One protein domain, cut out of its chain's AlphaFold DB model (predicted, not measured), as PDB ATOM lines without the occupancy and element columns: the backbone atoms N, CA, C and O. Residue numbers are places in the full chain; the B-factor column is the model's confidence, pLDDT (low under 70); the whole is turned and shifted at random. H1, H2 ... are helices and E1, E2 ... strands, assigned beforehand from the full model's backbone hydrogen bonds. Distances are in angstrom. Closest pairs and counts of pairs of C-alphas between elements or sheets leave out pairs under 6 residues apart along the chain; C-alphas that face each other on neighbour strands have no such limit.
ATOM      1  N   ASP A  91      50.677 -27.355   9.420       51.62
ATOM      2  CA  ASP A  91      50.934 -27.743   8.027       51.62
ATOM      3  C   ASP A  91      50.282 -29.093   7.694       51.62
ATOM      4  O   ASP A  91      49.793 -29.287   6.586       51.62
ATOM      5  N   VAL A  92      50.220 -30.035   8.646       51.22
ATOM      6  CA  VAL A  92      49.512 -31.318   8.462       51.22
ATOM      7  C   VAL A  92      48.002 -31.105   8.404       51.22
ATOM      8  O   VAL A  92      47.334 -31.731   7.582       51.22
ATOM      9  N   THR A  93      47.443 -30.230   9.244       49.12
ATOM     10  CA  THR A  93      46.013 -29.900   9.183       49.12
ATOM     11  C   THR A  93      45.652 -29.133   7.920       49.12
ATOM     12  O   THR A  93      44.573 -29.359   7.376       49.12
ATOM     13  N   ASP A  94      46.557 -28.302   7.411       53.88
ATOM     14  CA  ASP A  94      46.372 -27.574   6.161       53.88
ATOM     15  C   ASP A  94      46.505 -28.493   4.955       53.88
ATOM     16  O   ASP A  94      45.648 -28.444   4.080       53.88
ATOM     17  N   LEU A  95      47.446 -29.439   4.967       51.66
ATOM     18  CA  LEU A  95      47.530 -30.486   3.950       51.66
ATOM     19  C   LEU A  95      46.311 -31.420   3.994       51.66
ATOM     20  O   LEU A  95      45.841 -31.872   2.958       51.66
ATOM     21  N   GLN A  96      45.770 -31.723   5.179       48.34
ATOM     22  CA  GLN A  96      44.546 -32.520   5.328       48.34
ATOM     23  C   GLN A  96      43.292 -31.752   4.911       48.34
ATOM     24  O   GLN A  96      42.352 -32.359   4.399       48.34
ATOM     25  N   ARG A  97      43.267 -30.434   5.125       48.66
ATOM     26  CA  ARG A  97      42.211 -29.528   4.672       48.66
ATOM     27  C   ARG A  97      42.262 -29.345   3.163       48.66
ATOM     28  O   ARG A  97      41.238 -29.510   2.525       48.66
ATOM     29  N   GLU A  98      43.436 -29.134   2.590       47.56
ATOM     30  CA  GLU A  98      43.651 -29.059   1.147       47.56
ATOM     31  C   GLU A  98      43.374 -30.412   0.482       47.56
ATOM     32  O   GLU A  98      42.716 -30.464  -0.549       47.56
ATOM     33  N   GLN A  99      43.737 -31.534   1.116       45.06
ATOM     34  CA  GLN A  99      43.296 -32.858   0.672       45.06
ATOM     35  C   GLN A  99      41.792 -33.074   0.840       45.06
ATOM     36  O   GLN A  99      41.236 -33.874   0.101       45.06
ATOM     37  N   ARG A 100      41.114 -32.418   1.787       49.06
ATOM     38  CA  ARG A 100      39.651 -32.484   1.919       49.06
ATOM     39  C   ARG A 100      38.975 -31.639   0.839       49.06
ATOM     40  O   ARG A 100      38.106 -32.151   0.149       49.06
ATOM     41  N   GLU A 101      39.451 -30.421   0.609       45.34
ATOM     42  CA  GLU A 101      38.967 -29.509  -0.435       45.34
ATOM     43  C   GLU A 101      39.256 -30.054  -1.848       45.34
ATOM     44  O   GLU A 101      38.410 -29.960  -2.734       45.34
ATOM     45  N   ALA A 102      40.397 -30.717  -2.058       45.47
ATOM     46  CA  ALA A 102      40.711 -31.436  -3.295       45.47
ATOM     47  C   ALA A 102      39.967 -32.781  -3.427       45.47
ATOM     48  O   ALA A 102      39.847 -33.298  -4.531       45.47
ATOM     49  N   ARG A 103      39.459 -33.357  -2.323       49.31
ATOM     50  CA  ARG A 103      38.564 -34.533  -2.340       49.31
ATOM     51  C   ARG A 103      37.102 -34.162  -2.574       49.31
ATOM     52  O   ARG A 103      36.338 -35.029  -2.988       49.31
ATOM     53  N   GLU A 104      36.711 -32.928  -2.275       51.75
ATOM     54  CA  GLU A 104      35.357 -32.411  -2.506       51.75
ATOM     55  C   GLU A 104      35.155 -31.922  -3.943       51.75
ATOM     56  O   GLU A 104      34.021 -31.888  -4.412       51.75
ATOM     57  N   ARG A 105      36.240 -31.604  -4.658       61.28
ATOM     58  CA  ARG A 105      36.195 -31.263  -6.081       61.28
ATOM     59  C   ARG A 105      36.290 -32.501  -6.956       61.28
ATOM     60  O   ARG A 105      37.142 -33.360  -6.731       61.28
ATOM     61  N   ALA A 106      35.432 -32.579  -7.964       69.06
ATOM     62  CA  ALA A 106      35.517 -33.625  -8.966       69.06
ATOM     63  C   ALA A 106      36.564 -33.204 -10.004       69.06
ATOM     64  O   ALA A 106      36.421 -32.189 -10.679       69.06
ATOM     65  N   ILE A 107      37.642 -33.972 -10.130       76.44
ATOM     66  CA  ILE A 107      38.697 -33.705 -11.113       76.44
ATOM     67  C   ILE A 107      38.550 -34.706 -12.251       76.44
ATOM     68  O   ILE A 107      38.580 -35.913 -12.009       76.44
ATOM     69  N   ILE A 108      38.409 -34.208 -13.481       77.25
ATOM     70  CA  ILE A 108      38.379 -35.037 -14.689       77.25
ATOM     71  C   ILE A 108      39.701 -34.878 -15.428       77.25
ATOM     72  O   ILE A 108      40.000 -33.812 -15.964       77.25
ATOM     73  N   GLU A 109      40.487 -35.948 -15.468       76.50
ATOM     74  CA  GLU A 109      41.770 -35.993 -16.163       76.50
ATOM     75  C   GLU A 109      41.903 -37.308 -16.930       76.50
ATOM     76  O   GLU A 109      41.756 -38.391 -16.367       76.50
ATOM     77  N   ASN A 110      42.212 -37.218 -18.228       76.88
ATOM     78  CA  ASN A 110      42.462 -38.376 -19.095       76.88
ATOM     79  C   ASN A 110      41.340 -39.441 -19.066       76.88
ATOM     80  O   ASN A 110      41.630 -40.635 -19.032       76.88
ATOM     81  N   GLY A 111      40.070 -39.016 -19.047       78.62
ATOM     82  CA  GLY A 111      38.915 -39.926 -18.990       78.62
ATOM     83  C   GLY A 111      38.746 -40.629 -17.639       78.62
ATOM     84  O   GLY A 111      38.124 -41.687 -17.557       78.62
ATOM     85  N   ARG A 112      39.342 -40.085 -16.571       85.06
ATOM     86  CA  ARG A 112      39.173 -40.560 -15.198       85.06
ATOM     87  C   ARG A 112      38.621 -39.452 -14.328       85.06
ATOM     88  O   ARG A 112      39.037 -38.302 -14.442       85.06
ATOM     89  N   ILE A 113      37.723 -39.831 -13.434       84.88
ATOM     90  CA  ILE A 113      37.069 -38.939 -12.491       84.88
ATOM     91  C   ILE A 113      37.614 -39.246 -11.107       84.88
ATOM     92  O   ILE A 113      37.518 -40.379 -10.633       84.88
ATOM     93  N   THR A 114      38.195 -38.239 -10.461       83.62
ATOM     94  CA  THR A 114      38.635 -38.322  -9.069       83.62
ATOM     95  C   THR A 114      37.681 -37.537  -8.184       83.62
ATOM     96  O   THR A 114      37.548 -36.329  -8.352       83.62
ATOM     97  N   MET A 115      37.029 -38.216  -7.240       83.31
ATOM     98  CA  MET A 115      36.147 -37.601  -6.245       83.31
ATOM     99  C   MET A 115      36.188 -38.411  -4.947       83.31
ATOM    100  O   MET A 115      36.301 -39.636  -4.970       83.31
ATOM    101  N   TYR A 116      36.141 -37.746  -3.790       82.69
ATOM    102  CA  TYR A 116      36.212 -38.378  -2.463       82.69
ATOM    103  C   TYR A 116      37.433 -39.293  -2.250       82.69
ATOM    104  O   TYR A 116      37.407 -40.197  -1.415       82.69
ATOM    105  N   GLY A 117      38.523 -39.048  -2.981       77.00
ATOM    106  CA  GLY A 117      39.738 -39.867  -2.938       77.00
ATOM    107  C   GLY A 117      39.641 -41.186  -3.714       77.00
ATOM    108  O   GLY A 117      40.533 -42.018  -3.579       77.00
ATOM    109  N   MET A 118      38.586 -41.380  -4.508       79.81
ATOM    110  CA  MET A 118      38.428 -42.494  -5.442       79.81
ATOM    111  C   MET A 118      38.646 -41.991  -6.867       79.81
ATOM    112  O   MET A 118      38.111 -40.944  -7.224       79.81
ATOM    113  N   THR A 119      39.411 -42.733  -7.672       87.06
ATOM    114  CA  THR A 119      39.678 -42.410  -9.082       87.06
ATOM    115  C   THR A 119      39.110 -43.499  -9.988       87.06
ATOM    116  O   THR A 119      39.741 -44.538 -10.203       87.06
ATOM    117  N   VAL A 120      37.940 -43.235 -10.558       87.50
ATOM    118  CA  VAL A 120      37.192 -44.165 -11.418       87.50
ATOM    119  C   VAL A 120      37.340 -43.790 -12.889       87.50
ATOM    120  O   VAL A 120      37.677 -42.647 -13.205       87.50
ATOM    121  N   ALA A 121      37.155 -44.745 -13.800       89.81
ATOM    122  CA  ALA A 121      37.044 -44.407 -15.214       89.81
ATOM    123  C   ALA A 121      35.721 -43.668 -15.452       89.81
ATOM    124  O   ALA A 121      34.715 -43.966 -14.811       89.81
ATOM    125  N   GLU A 122      35.734 -42.704 -16.365       89.62
ATOM    126  CA  GLU A 122      34.541 -41.945 -16.735       89.62
ATOM    127  C   GLU A 122      33.424 -42.862 -17.246       89.62
ATOM    128  O   GLU A 122      32.291 -42.738 -16.801       89.62
ATOM    129  N   GLU A 123      33.765 -43.863 -18.056       91.31
ATOM    130  CA  GLU A 123      32.810 -44.850 -18.571       91.31
ATOM    131  C   GLU A 123      32.108 -45.646 -17.454       91.31
ATOM    132  O   GLU A 123      30.902 -45.888 -17.514       91.31
ATOM    133  N   ASP A 124      32.846 -46.034 -16.410       92.56
ATOM    134  CA  ASP A 124      32.272 -46.769 -15.278       92.56
ATOM    135  C   ASP A 124      31.386 -45.847 -14.420       92.56
ATOM    136  O   ASP A 124      30.396 -46.287 -13.829       92.56
ATOM    137  N   MET A 125      31.723 -44.553 -14.367       92.38
ATOM    138  CA  MET A 125      30.915 -43.539 -13.695       92.38
ATOM    139  C   MET A 125      29.622 -43.239 -14.459       92.38
ATOM    140  O   MET A 125      28.564 -43.152 -13.837       92.38
ATOM    141  N   ASP A 126      29.674 -43.158 -15.787       93.00
ATOM    142  CA  ASP A 126      28.497 -43.003 -16.647       93.00
ATOM    143  C   ASP A 126      27.526 -44.182 -16.478       93.00
ATOM    144  O   ASP A 126      26.304 -43.996 -16.385       93.00
ATOM    145  N   GLU A 127      28.064 -45.400 -16.372       93.50
ATOM    146  CA  GLU A 127      27.281 -46.600 -16.084       93.50
ATOM    147  C   GLU A 127      26.644 -46.530 -14.685       93.50
ATOM    148  O   GLU A 127      25.435 -46.744 -14.549       93.50
ATOM    149  N   ALA A 128      27.411 -46.162 -13.654       93.56
ATOM    150  CA  ALA A 128      26.909 -46.034 -12.286       93.56
ATOM    151  C   ALA A 128      25.816 -44.957 -12.149       93.56
ATOM    152  O   ALA A 128      24.787 -45.193 -11.510       93.56
ATOM    153  N   VAL A 129      25.996 -43.789 -12.776       93.31
ATOM    154  CA  VAL A 129      24.989 -42.714 -12.784       93.31
ATOM    155  C   VAL A 129      23.726 -43.169 -13.509       93.31
ATOM    156  O   VAL A 129      22.625 -42.954 -13.002       93.31
ATOM    157  N   SER A 130      23.858 -43.866 -14.639       94.94
ATOM    158  CA  SER A 130      22.713 -44.415 -15.375       94.94
ATOM    159  C   SER A 130      21.939 -45.457 -14.557       94.94
ATOM    160  O   SER A 130      20.706 -45.452 -14.542       94.94
ATOM    161  N   GLN A 131      22.640 -46.338 -13.834       92.25
ATOM    162  CA  GLN A 131      22.009 -47.306 -12.932       92.25
ATOM    163  C   GLN A 131      21.279 -46.616 -11.771       92.25
ATOM    164  O   GLN A 131      20.156 -47.007 -11.443       92.25
ATOM    165  N   SER A 132      21.874 -45.573 -11.190       92.12
ATOM    166  CA  SER A 132      21.249 -44.819 -10.101       92.12
ATOM    167  C   SER A 132      20.055 -43.986 -10.584       92.12
ATOM    168  O   SER A 132      19.038 -43.942  -9.900       92.12
ATOM    169  N   LEU A 133      20.090 -43.416 -11.797       93.50
ATOM    170  CA  LEU A 133      18.932 -42.736 -12.401       93.50
ATOM    171  C   LEU A 133      17.741 -43.686 -12.594       93.50
ATOM    172  O   LEU A 133      16.606 -43.333 -12.277       93.50
ATOM    173  N   ASN A 134      17.990 -44.917 -13.048       93.62
ATOM    174  CA  ASN A 134      16.938 -45.924 -13.215       93.62
ATOM    175  C   ASN A 134      16.295 -46.350 -11.882       93.62
ATOM    176  O   ASN A 134      15.125 -46.729 -11.861       93.62
ATOM    177  N   ASN A 135      17.043 -46.268 -10.778       92.19
ATOM    178  CA  ASN A 135      16.596 -46.637  -9.433       92.19
ATOM    179  C   ASN A 135      16.455 -45.426  -8.498       92.19
ATOM    180  O   ASN A 135      16.457 -45.582  -7.273       92.19
ATOM    181  N   PHE A 136      16.296 -44.224  -9.061       92.31
ATOM    182  CA  PHE A 136      16.484 -42.975  -8.329       92.31
ATOM    183  C   PHE A 136      15.599 -42.856  -7.086       92.31
ATOM    184  O   PHE A 136      16.063 -42.442  -6.029       92.31
ATOM    185  N   ASP A 137      14.330 -43.258  -7.173       91.25
ATOM    186  CA  ASP A 137      13.413 -43.190  -6.032       91.25
ATOM    187  C   ASP A 137      13.839 -44.094  -4.868       91.25
ATOM    188  O   ASP A 137      13.676 -43.712  -3.705       91.25
ATOM    189  N   ALA A 138      14.393 -45.272  -5.169       91.19
ATOM    190  CA  ALA A 138      14.874 -46.213  -4.164       91.19
ATOM    191  C   ALA A 138      16.176 -45.717  -3.518       91.19
ATOM    192  O   ALA A 138      16.303 -45.759  -2.291       91.19
ATOM    193  N   ASP A 139      17.102 -45.189  -4.321       88.62
ATOM    194  CA  ASP A 139      18.346 -44.603  -3.821       88.62
ATOM    195  C   ASP A 139      18.067 -43.348  -2.987       88.62
ATOM    196  O   ASP A 139      18.536 -43.236  -1.853       88.62
ATOM    197  N   ALA A 140      17.211 -42.446  -3.471       90.62
ATOM    198  CA  ALA A 140      16.814 -41.251  -2.736       90.62
ATOM    199  C   ALA A 140      16.198 -41.606  -1.372       90.62
ATOM    200  O   ALA A 140      16.573 -41.016  -0.359       90.62
ATOM    201  N   ALA A 141      15.321 -42.614  -1.312       91.94
ATOM    202  CA  ALA A 141      14.747 -43.086  -0.052       91.94
ATOM    203  C   ALA A 141      15.807 -43.686   0.891       91.94
ATOM    204  O   ALA A 141      15.795 -43.407   2.091       91.94
ATOM    205  N   LYS A 142      16.752 -44.473   0.360       92.44
ATOM    206  CA  LYS A 142      17.859 -45.076   1.124       92.44
ATOM    207  C   LYS A 142      18.771 -44.025   1.766       92.44
ATOM    208  O   LYS A 142      19.278 -44.260   2.862       92.44
ATOM    209  N   PHE A 143      18.962 -42.882   1.107       92.19
ATOM    210  CA  PHE A 143      19.822 -41.788   1.575       92.19
ATOM    211  C   PHE A 143      19.059 -40.595   2.173       92.19
ATOM    212  O   PHE A 143      19.678 -39.574   2.477       92.19
ATOM    213  N   GLY A 144      17.742 -40.714   2.379       90.62
ATOM    214  CA  GLY A 144      16.920 -39.682   3.020       90.62
ATOM    215  C   GLY A 144      16.764 -38.390   2.209       90.62
ATOM    216  O   GLY A 144      16.577 -37.326   2.792       90.62
ATOM    217  N   LEU A 145      16.864 -38.462   0.880       90.56
ATOM    218  CA  LEU A 145      16.614 -37.340  -0.026       90.56
ATOM    219  C   LEU A 145      15.110 -37.139  -0.223       90.56
ATOM    220  O   LEU A 145      14.421 -37.979  -0.805       90.56
ATOM    221  N   GLU A 146      14.610 -35.981   0.199       91.31
ATOM    222  CA  GLU A 146      13.198 -35.619   0.094       91.31
ATOM    223  C   GLU A 146      13.010 -34.198  -0.456       91.31
ATOM    224  O   GLU A 146      13.927 -33.376  -0.482       91.31
ATOM    225  N   GLY A 147      11.793 -33.899  -0.917       92.12
ATOM    226  CA  GLY A 147      11.391 -32.547  -1.304       92.12
ATOM    227  C   GLY A 147      12.278 -31.914  -2.381       92.12
ATOM    228  O   GLY A 147      12.446 -32.468  -3.468       92.12
ATOM    229  N   LYS A 148      12.794 -30.714  -2.086       91.94
ATOM    230  CA  LYS A 148      13.604 -29.924  -3.023       91.94
ATOM    231  C   LYS A 148      14.946 -30.594  -3.311       91.94
ATOM    232  O   LYS A 148      15.326 -30.676  -4.473       91.94
ATOM    233  N   ASP A 149      15.601 -31.127  -2.286       90.94
ATOM    234  CA  ASP A 149      16.932 -31.726  -2.410       90.94
ATOM    235  C   ASP A 149      16.892 -32.939  -3.340       90.94
ATOM    236  O   ASP A 149      17.755 -33.100  -4.196       90.94
ATOM    237  N   LYS A 150      15.821 -33.740  -3.264       92.88
ATOM    238  CA  LYS A 150      15.580 -34.835  -4.209       92.88
ATOM    239  C   LYS A 150      15.458 -34.342  -5.657       92.88
ATOM    240  O   LYS A 150      16.044 -34.934  -6.557       92.88
ATOM    241  N   ALA A 151      14.693 -33.276  -5.896       92.06
ATOM    242  CA  ALA A 151      14.509 -32.733  -7.241       92.06
ATOM    243  C   ALA A 151      15.802 -32.114  -7.800       92.06
ATOM    244  O   ALA A 151      16.132 -32.336  -8.964       92.06
ATOM    245  N   ASP A 152      16.541 -31.379  -6.967       91.75
ATOM    246  CA  ASP A 152      17.821 -30.781  -7.342       91.75
ATOM    247  C   ASP A 152      18.871 -31.861  -7.634       91.75
ATOM    248  O   ASP A 152      19.588 -31.766  -8.627       91.75
ATOM    249  N   TYR A 153      18.944 -32.912  -6.812       93.94
ATOM    250  CA  TYR A 153      19.891 -34.009  -7.018       93.94
ATOM    251  C   TYR A 153      19.618 -34.722  -8.344       93.94
ATOM    252  O   TYR A 153      20.531 -34.934  -9.140       93.94
ATOM    253  N   HIS A 154      18.346 -35.025  -8.622       94.44
ATOM    254  CA  HIS A 154      17.935 -35.631  -9.887       94.44
ATOM    255  C   HIS A 154      18.290 -34.748 -11.091       94.44
ATOM    256  O   HIS A 154      18.775 -35.241 -12.105       94.44
ATOM    257  N   TYR A 155      18.088 -33.434 -10.971       94.31
ATOM    258  CA  TYR A 155      18.464 -32.474 -12.006       94.31
ATOM    259  C   TYR A 155      19.966 -32.519 -12.318       94.31
ATOM    260  O   TYR A 155      20.341 -32.575 -13.488       94.31
ATOM    261  N   TRP A 156      20.826 -32.562 -11.299       94.12
ATOM    262  CA  TRP A 156      22.272 -32.658 -11.516       94.12
ATOM    263  C   TRP A 156      22.708 -34.006 -12.093       94.12
ATOM    264  O   TRP A 156      23.592 -34.026 -12.945       94.12
ATOM    265  N   MET A 157      22.052 -35.113 -11.729       93.50
ATOM    266  CA  MET A 157      22.304 -36.412 -12.370       93.50
ATOM    267  C   MET A 157      21.966 -36.400 -13.867       93.50
ATOM    268  O   MET A 157      22.703 -36.975 -14.664       93.50
ATOM    269  N   LEU A 158      20.883 -35.725 -14.264       93.94
ATOM    270  CA  LEU A 158      20.523 -35.574 -15.678       93.94
ATOM    271  C   LEU A 158      21.523 -34.687 -16.429       93.94
ATOM    272  O   LEU A 158      21.914 -35.024 -17.540       93.94
ATOM    273  N   ILE A 159      21.993 -33.596 -15.809       93.38
ATOM    274  CA  ILE A 159      23.073 -32.779 -16.387       93.38
ATOM    275  C   ILE A 159      24.328 -33.617 -16.596       93.38
ATOM    276  O   ILE A 159      24.949 -33.511 -17.647       93.38
ATOM    277  N   TYR A 160      24.702 -34.433 -15.608       93.44
ATOM    278  CA  TYR A 160      25.861 -35.305 -15.724       93.44
ATOM    279  C   TYR A 160      25.730 -36.249 -16.928       93.44
ATOM    280  O   TYR A 160      26.660 -36.356 -17.720       93.44
ATOM    281  N   GLN A 161      24.569 -36.894 -17.082       93.19
ATOM    282  CA  GLN A 161      24.318 -37.859 -18.155       93.19
ATOM    283  C   GLN A 161      24.307 -37.217 -19.553       93.19
ATOM    284  O   GLN A 161      24.768 -37.833 -20.511       93.19
ATOM    285  N   ASP A 162      23.791 -35.993 -19.672       92.88
ATOM    286  CA  ASP A 162      23.720 -35.269 -20.949       92.88
ATOM    287  C   ASP A 162      25.032 -34.544 -21.306       92.88
ATOM    288  O   ASP A 162      25.216 -34.100 -22.446       92.88
ATOM    289  N   ALA A 163      25.940 -34.375 -20.342       89.62
ATOM    290  CA  ALA A 163      27.191 -33.663 -20.545       89.62
ATOM    291  C   ALA A 163      28.166 -34.474 -21.425       89.62
ATOM    292  O   ALA A 163      28.302 -35.684 -21.248       89.62
ATOM    293  N   PRO A 164      28.901 -33.830 -22.357       86.12
ATOM    294  CA  PRO A 164      29.884 -34.521 -23.189       86.12
ATOM    295  C   PRO A 164      31.009 -35.158 -22.369       86.12
ATOM    296  O   PRO A 164      31.382 -34.639 -21.309       86.12
ATOM    297  N   ASP A 165      31.613 -36.212 -22.911       85.00
ATOM    298  CA  ASP A 165      32.739 -36.879 -22.259       85.00
ATOM    299  C   ASP A 165      33.938 -35.940 -22.077       85.00
ATOM    300  O   ASP A 165      34.247 -35.104 -22.934       85.00
ATOM    301  N   GLY A 166      34.607 -36.054 -20.932       77.62
ATOM    302  CA  GLY A 166      35.717 -35.191 -20.540       77.62
ATOM    303  C   GLY A 166      35.323 -33.734 -20.277       77.62
ATOM    304  O   GLY A 166      36.203 -32.883 -20.112       77.62
ATOM    305  N   SER A 167      34.028 -33.399 -20.270       83.44
ATOM    306  CA  SER A 167      33.593 -32.018 -20.075       83.44
ATOM    307  C   SER A 167      33.697 -31.583 -18.605       83.44
ATOM    308  O   SER A 167      33.355 -32.346 -17.698       83.44
ATOM    309  N   PRO A 168      34.056 -30.313 -18.332       82.75
ATOM    310  CA  PRO A 168      33.994 -29.750 -16.980       82.75
ATOM    311  C   PRO A 168      32.588 -29.789 -16.359       82.75
ATOM    312  O   PRO A 168      32.448 -29.687 -15.148       82.75
ATOM    313  N   GLN A 169      31.546 -29.946 -17.181       86.19
ATOM    314  CA  GLN A 169      30.153 -30.015 -16.740       86.19
ATOM    315  C   GLN A 169      29.864 -31.302 -15.965       86.19
ATOM    316  O   GLN A 169      29.127 -31.254 -14.983       86.19
ATOM    317  N   LYS A 170      30.482 -32.432 -16.344       88.06
ATOM    318  CA  LYS A 170      30.398 -33.675 -15.563       88.06
ATOM    319  C   LYS A 170      31.014 -33.491 -14.174       88.06
ATOM    320  O   LYS A 170      30.432 -33.916 -13.181       88.06
ATOM    321  N   ALA A 171      32.156 -32.807 -14.090       86.75
ATOM    322  CA  ALA A 171      32.792 -32.489 -12.814       86.75
ATOM    323  C   ALA A 171      31.889 -31.604 -11.943       86.75
ATOM    324  O   ALA A 171      31.597 -31.942 -10.799       86.75
ATOM    325  N   GLU A 172      31.384 -30.511 -12.516       88.06
ATOM    326  CA  GLU A 172      30.492 -29.582 -11.826       88.06
ATOM    327  C   GLU A 172      29.218 -30.280 -11.334       88.06
ATOM    328  O   GLU A 172      28.824 -30.104 -10.184       88.06
ATOM    329  N   ALA A 173      28.599 -31.129 -12.157       90.12
ATOM    330  CA  ALA A 173      27.413 -31.878 -11.760       90.12
ATOM    331  C   ALA A 173      27.683 -32.795 -10.555       90.12
ATOM    332  O   ALA A 173      26.885 -32.814  -9.617       90.12
ATOM    333  N   LEU A 174      28.824 -33.491 -10.529       90.50
ATOM    334  CA  LEU A 174      29.214 -34.322  -9.387       90.50
ATOM    335  C   LEU A 174      29.471 -33.502  -8.122       90.50
ATOM    336  O   LEU A 174      29.059 -33.914  -7.040       90.50
ATOM    337  N   GLU A 175      30.100 -32.333  -8.241       89.38
ATOM    338  CA  GLU A 175      30.297 -31.423  -7.106       89.38
ATOM    339  C   GLU A 175      28.959 -30.949  -6.527       89.38
ATOM    340  O   GLU A 175      28.762 -30.962  -5.310       89.38
ATOM    341  N   GLN A 176      28.006 -30.589  -7.389       91.44
ATOM    342  CA  GLN A 176      26.677 -30.147  -6.964       91.44
ATOM    343  C   GLN A 176      25.860 -31.289  -6.347       91.44
ATOM    344  O   GLN A 176      25.215 -31.096  -5.315       91.44
ATOM    345  N   MET A 177      25.939 -32.499  -6.909       90.94
ATOM    346  CA  MET A 177      25.378 -33.707  -6.292       90.94
ATOM    347  C   MET A 177      25.980 -33.934  -4.899       90.94
ATOM    348  O   MET A 177      25.244 -34.139  -3.931       90.94
ATOM    349  N   GLY A 178      27.304 -33.827  -4.776       88.56
ATOM    350  CA  GLY A 178      28.024 -33.969  -3.514       88.56
ATOM    351  C   GLY A 178      27.612 -32.945  -2.457       88.56
ATOM    352  O   GLY A 178      27.472 -33.302  -1.286       88.56
ATOM    353  N   ALA A 179      27.361 -31.701  -2.870       89.38
ATOM    354  CA  ALA A 179      26.896 -30.626  -1.996       89.38
ATOM    355  C   ALA A 179      25.458 -30.839  -1.490       89.38
ATOM    356  O   ALA A 179      25.145 -30.452  -0.365       89.38
ATOM    357  N   ILE A 180      24.590 -31.456  -2.299       88.38
ATOM    358  CA  ILE A 180      23.209 -31.772  -1.908       88.38
ATOM    359  C   ILE A 180      23.179 -33.005  -1.003       88.38
ATOM    360  O   ILE A 180      22.569 -32.989   0.065       88.38
ATOM    361  N   ASN A 181      23.819 -34.095  -1.431       90.75
ATOM    362  CA  ASN A 181      23.893 -35.324  -0.656       90.75
ATOM    363  C   ASN A 181      25.207 -36.069  -0.921       90.75
ATOM    364  O   ASN A 181      25.362 -36.822  -1.889       90.75
ATOM    365  N   GLU A 182      26.148 -35.899   0.003       89.31
ATOM    366  CA  GLU A 182      27.448 -36.568  -0.022       89.31
ATOM    367  C   GLU A 182      27.309 -38.101   0.026       89.31
ATOM    368  O   GLU A 182      28.054 -38.818  -0.641       89.31
ATOM    369  N   GLY A 183      26.341 -38.620   0.791       87.81
ATOM    370  CA  GLY A 183      26.140 -40.058   0.986       87.81
ATOM    371  C   GLY A 183      25.762 -40.788  -0.303       87.81
ATOM    372  O   GLY A 183      26.385 -41.793  -0.649       87.81
ATOM    373  N   MET A 184      24.787 -40.252  -1.037       89.56
ATOM    374  CA  MET A 184      24.363 -40.791  -2.328       89.56
ATOM    375  C   MET A 184      25.462 -40.630  -3.381       89.56
ATOM    376  O   MET A 184      25.749 -41.565  -4.121       89.56
ATOM    377  N   THR A 185      26.162 -39.495  -3.393       91.50
ATOM    378  CA  THR A 185      27.227 -39.256  -4.381       91.50
ATOM    379  C   THR A 185      28.404 -40.207  -4.173       91.50
ATOM    380  O   THR A 185      28.884 -40.823  -5.123       91.50
ATOM    381  N   LYS A 186      28.814 -40.444  -2.920       91.25
ATOM    382  CA  LYS A 186      29.802 -41.484  -2.590       91.25
ATOM    383  C   LYS A 186      29.342 -42.880  -2.984       91.25
ATOM    384  O   LYS A 186      30.180 -43.684  -3.393       91.25
ATOM    385  N   HIS A 187      28.051 -43.182  -2.846       91.31
ATOM    386  CA  HIS A 187      27.509 -44.469  -3.268       91.31
ATOM    387  C   HIS A 187      27.694 -44.685  -4.769       91.31
ATOM    388  O   HIS A 187      28.203 -45.736  -5.147       91.31
ATOM    389  N   ILE A 188      27.375 -43.680  -5.588       91.56
ATOM    390  CA  ILE A 188      27.549 -43.735  -7.045       91.56
ATOM    391  C   ILE A 188      29.030 -43.901  -7.410       91.56
ATOM    392  O   ILE A 188      29.369 -44.797  -8.175       91.56
ATOM    393  N   VAL A 189      29.932 -43.112  -6.814       91.50
ATOM    394  CA  VAL A 189      31.379 -43.229  -7.094       91.50
ATOM    395  C   VAL A 189      31.927 -44.603  -6.676       91.50
ATOM    396  O   VAL A 189      32.745 -45.191  -7.379       91.50
ATOM    397  N   SER A 190      31.456 -45.152  -5.554       91.25
ATOM    398  CA  SER A 190      31.849 -46.499  -5.111       91.25
ATOM    399  C   SER A 190      31.316 -47.590  -6.044       91.25
ATOM    400  O   SER A 190      31.974 -48.609  -6.246       91.25
ATOM    401  N   GLU A 191      30.123 -47.388  -6.602       90.31
ATOM    402  CA  GLU A 191      29.522 -48.305  -7.566       90.31
ATOM    403  C   GLU A 191      30.282 -48.291  -8.896       90.31
ATOM    404  O   GLU A 191      30.574 -49.355  -9.435       90.31
ATOM    405  N   ALA A 192      30.714 -47.117  -9.360       91.31
ATOM    406  CA  ALA A 192      31.596 -46.986 -10.519       91.31
ATOM    407  C   ALA A 192      32.917 -47.752 -10.323       91.31
ATOM    408  O   ALA A 192      33.331 -48.532 -11.180       91.31
ATOM    409  N   ASP A 193      33.552 -47.619  -9.157       90.31
ATOM    410  CA  ASP A 193      34.765 -48.381  -8.832       90.31
ATOM    411  C   ASP A 193      34.510 -49.901  -8.810       90.31
ATOM    412  O   ASP A 193      35.334 -50.699  -9.270       90.31
ATOM    413  N   ARG A 194      33.342 -50.327  -8.312       89.12
ATOM    414  CA  ARG A 194      32.921 -51.734  -8.325       89.12
ATOM    415  C   ARG A 194      32.747 -52.256  -9.753       89.12
ATOM    416  O   ARG A 194      33.202 -53.365 -10.035       89.12
ATOM    417  N   ILE A 195      32.121 -51.475 -10.634       88.44
ATOM    418  CA  ILE A 195      31.934 -51.794 -12.058       88.44
ATOM    419  C   ILE A 195      33.294 -51.959 -12.745       88.44
ATOM    420  O   ILE A 195      33.553 -53.012 -13.334       88.44
ATOM    421  N   GLY A 196      34.203 -50.993 -12.583       85.31
ATOM    422  CA  GLY A 196      35.544 -51.055 -13.172       85.31
ATOM    423  C   GLY A 196      36.358 -52.260 -12.684       85.31
ATOM    424  O   GLY A 196      37.011 -52.958 -13.470       85.31
ATOM    425  N   ARG A 197      36.266 -52.590 -11.389       83.25
ATOM    426  CA  ARG A 197      36.887 -53.804 -10.834       83.25
ATOM    427  C   ARG A 197      36.274 -55.083 -11.389       83.25
ATOM    428  O   ARG A 197      37.011 -56.001 -11.732       83.25
ATOM    429  N   ALA A 198      34.951 -55.161 -11.516       80.69
ATOM    430  CA  ALA A 198      34.289 -56.331 -12.091       80.69
ATOM    431  C   ALA A 198      34.691 -56.549 -13.559       80.69
ATOM    432  O   ALA A 198      34.925 -57.682 -13.974       80.69
ATOM    433  N   ARG A 199      34.840 -55.462 -14.322       76.94
ATOM    434  CA  ARG A 199      35.254 -55.493 -15.728       76.94
ATOM    435  C   ARG A 199      36.702 -55.951 -15.909       76.94
ATOM    436  O   ARG A 199      36.989 -56.728 -16.813       76.94
ATOM    437  N   THR A 200      37.601 -55.516 -15.029       73.44
ATOM    438  CA  THR A 200      39.019 -55.927 -15.035       73.44
ATOM    439  C   THR A 200      39.261 -57.314 -14.440       73.44
ATOM    440  O   THR A 200      40.245 -57.956 -14.786       73.44
ATOM    441  N   SER A 201      38.360 -57.788 -13.576       61.81
ATOM    442  CA  SER A 201      38.438 -59.114 -12.946       61.81
ATOM    443  C   SER A 201      37.663 -60.195 -13.704       61.81
ATOM    444  O   SER A 201      37.633 -61.341 -13.256       61.81
ATOM    445  N   ALA A 202      37.001 -59.857 -14.815       56.94
ATOM    446  CA  ALA A 202      36.376 -60.858 -15.666       56.94
ATOM    447  C   ALA A 202      37.487 -61.764 -16.228       56.94
ATOM    448  O   ALA A 202      38.371 -61.244 -16.914       56.94
TER     449      ALA A 202
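What this domain is: This is residues 91 to 202 of the 298 residues of an uncharacterized protein of Sphingomonas laterariae (UniProt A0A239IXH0). Four helices, H2, H4, H5 and H6, mostly crossed, make a ring-like body with a small antiparallel sheet on one side and short H3 away from that sheet. H1 leads off as an arm whose residues 91 to 98 stick out. The 112 printed residues include six named helices and three named strands, in the order H1 E1 E2 E3 H2 H3 H4 H5 H6; the sheet's order is E1 E2 E3, and the class is mostly helix. The whole is compact, with a radius of gyration of the C-alphas of 13.9 A, spanning 42 by 37 by 25 A.

Where its parts are: H1, residues 91 to 104, 19.4 A long, begins with C-alpha 91 at (50.934, -27.743, 8.027). E1 is residues 107 to 109, E2 112 to 115 and E3 118 to 121. H2, residues 122 to 134, measures 18.4 A; H3 is residues 136 to 142. H4, residues 147 to 162, measures 23.4 A, and H5, residues 168 to 180, 18.6 A. H6, residues 182 to 200, 27.1 A long, ends with C-alpha 200 at (39.019, -55.927, -15.035).

How they stand to each other: H1 only grazes the sheet, with residues 102 to 104. E1, E2 and E3 form a meander, each strand the antiparallel neighbour of the one before; N 107 and O 114, 3.0 A, and N 113 and O 120, 2.8 A, are within hydrogen-bond range. H2, H5 and H6 on one face of the sheet make two layers. H6, with residues 188 to 196 alone, touches H2 at a steep tilt of 57 degrees, closest at the C-alphas of Ala 192 and Met 125, 4.7 A. H4 and H5 form a helical hairpin, a shallow tilt of 18 degrees, closest at the C-alphas of Tyr 160 and Lys 170, 4.8 A. H3 is close to but not clearly touching H4, closest at the C-alphas of Ala 140 and Lys 150, 6.7 A. In H1 to H6 every O i to N i+4 pair is within hydrogen-bond range.

The domain as a whole: The C-alphas farthest apart, of Asp 91 and Asn 134, are 44.0 A apart. The printed part has no cut, and its links between named elements are tight. Residues 91 to 106 and 201 to 202 have pLDDT under 70.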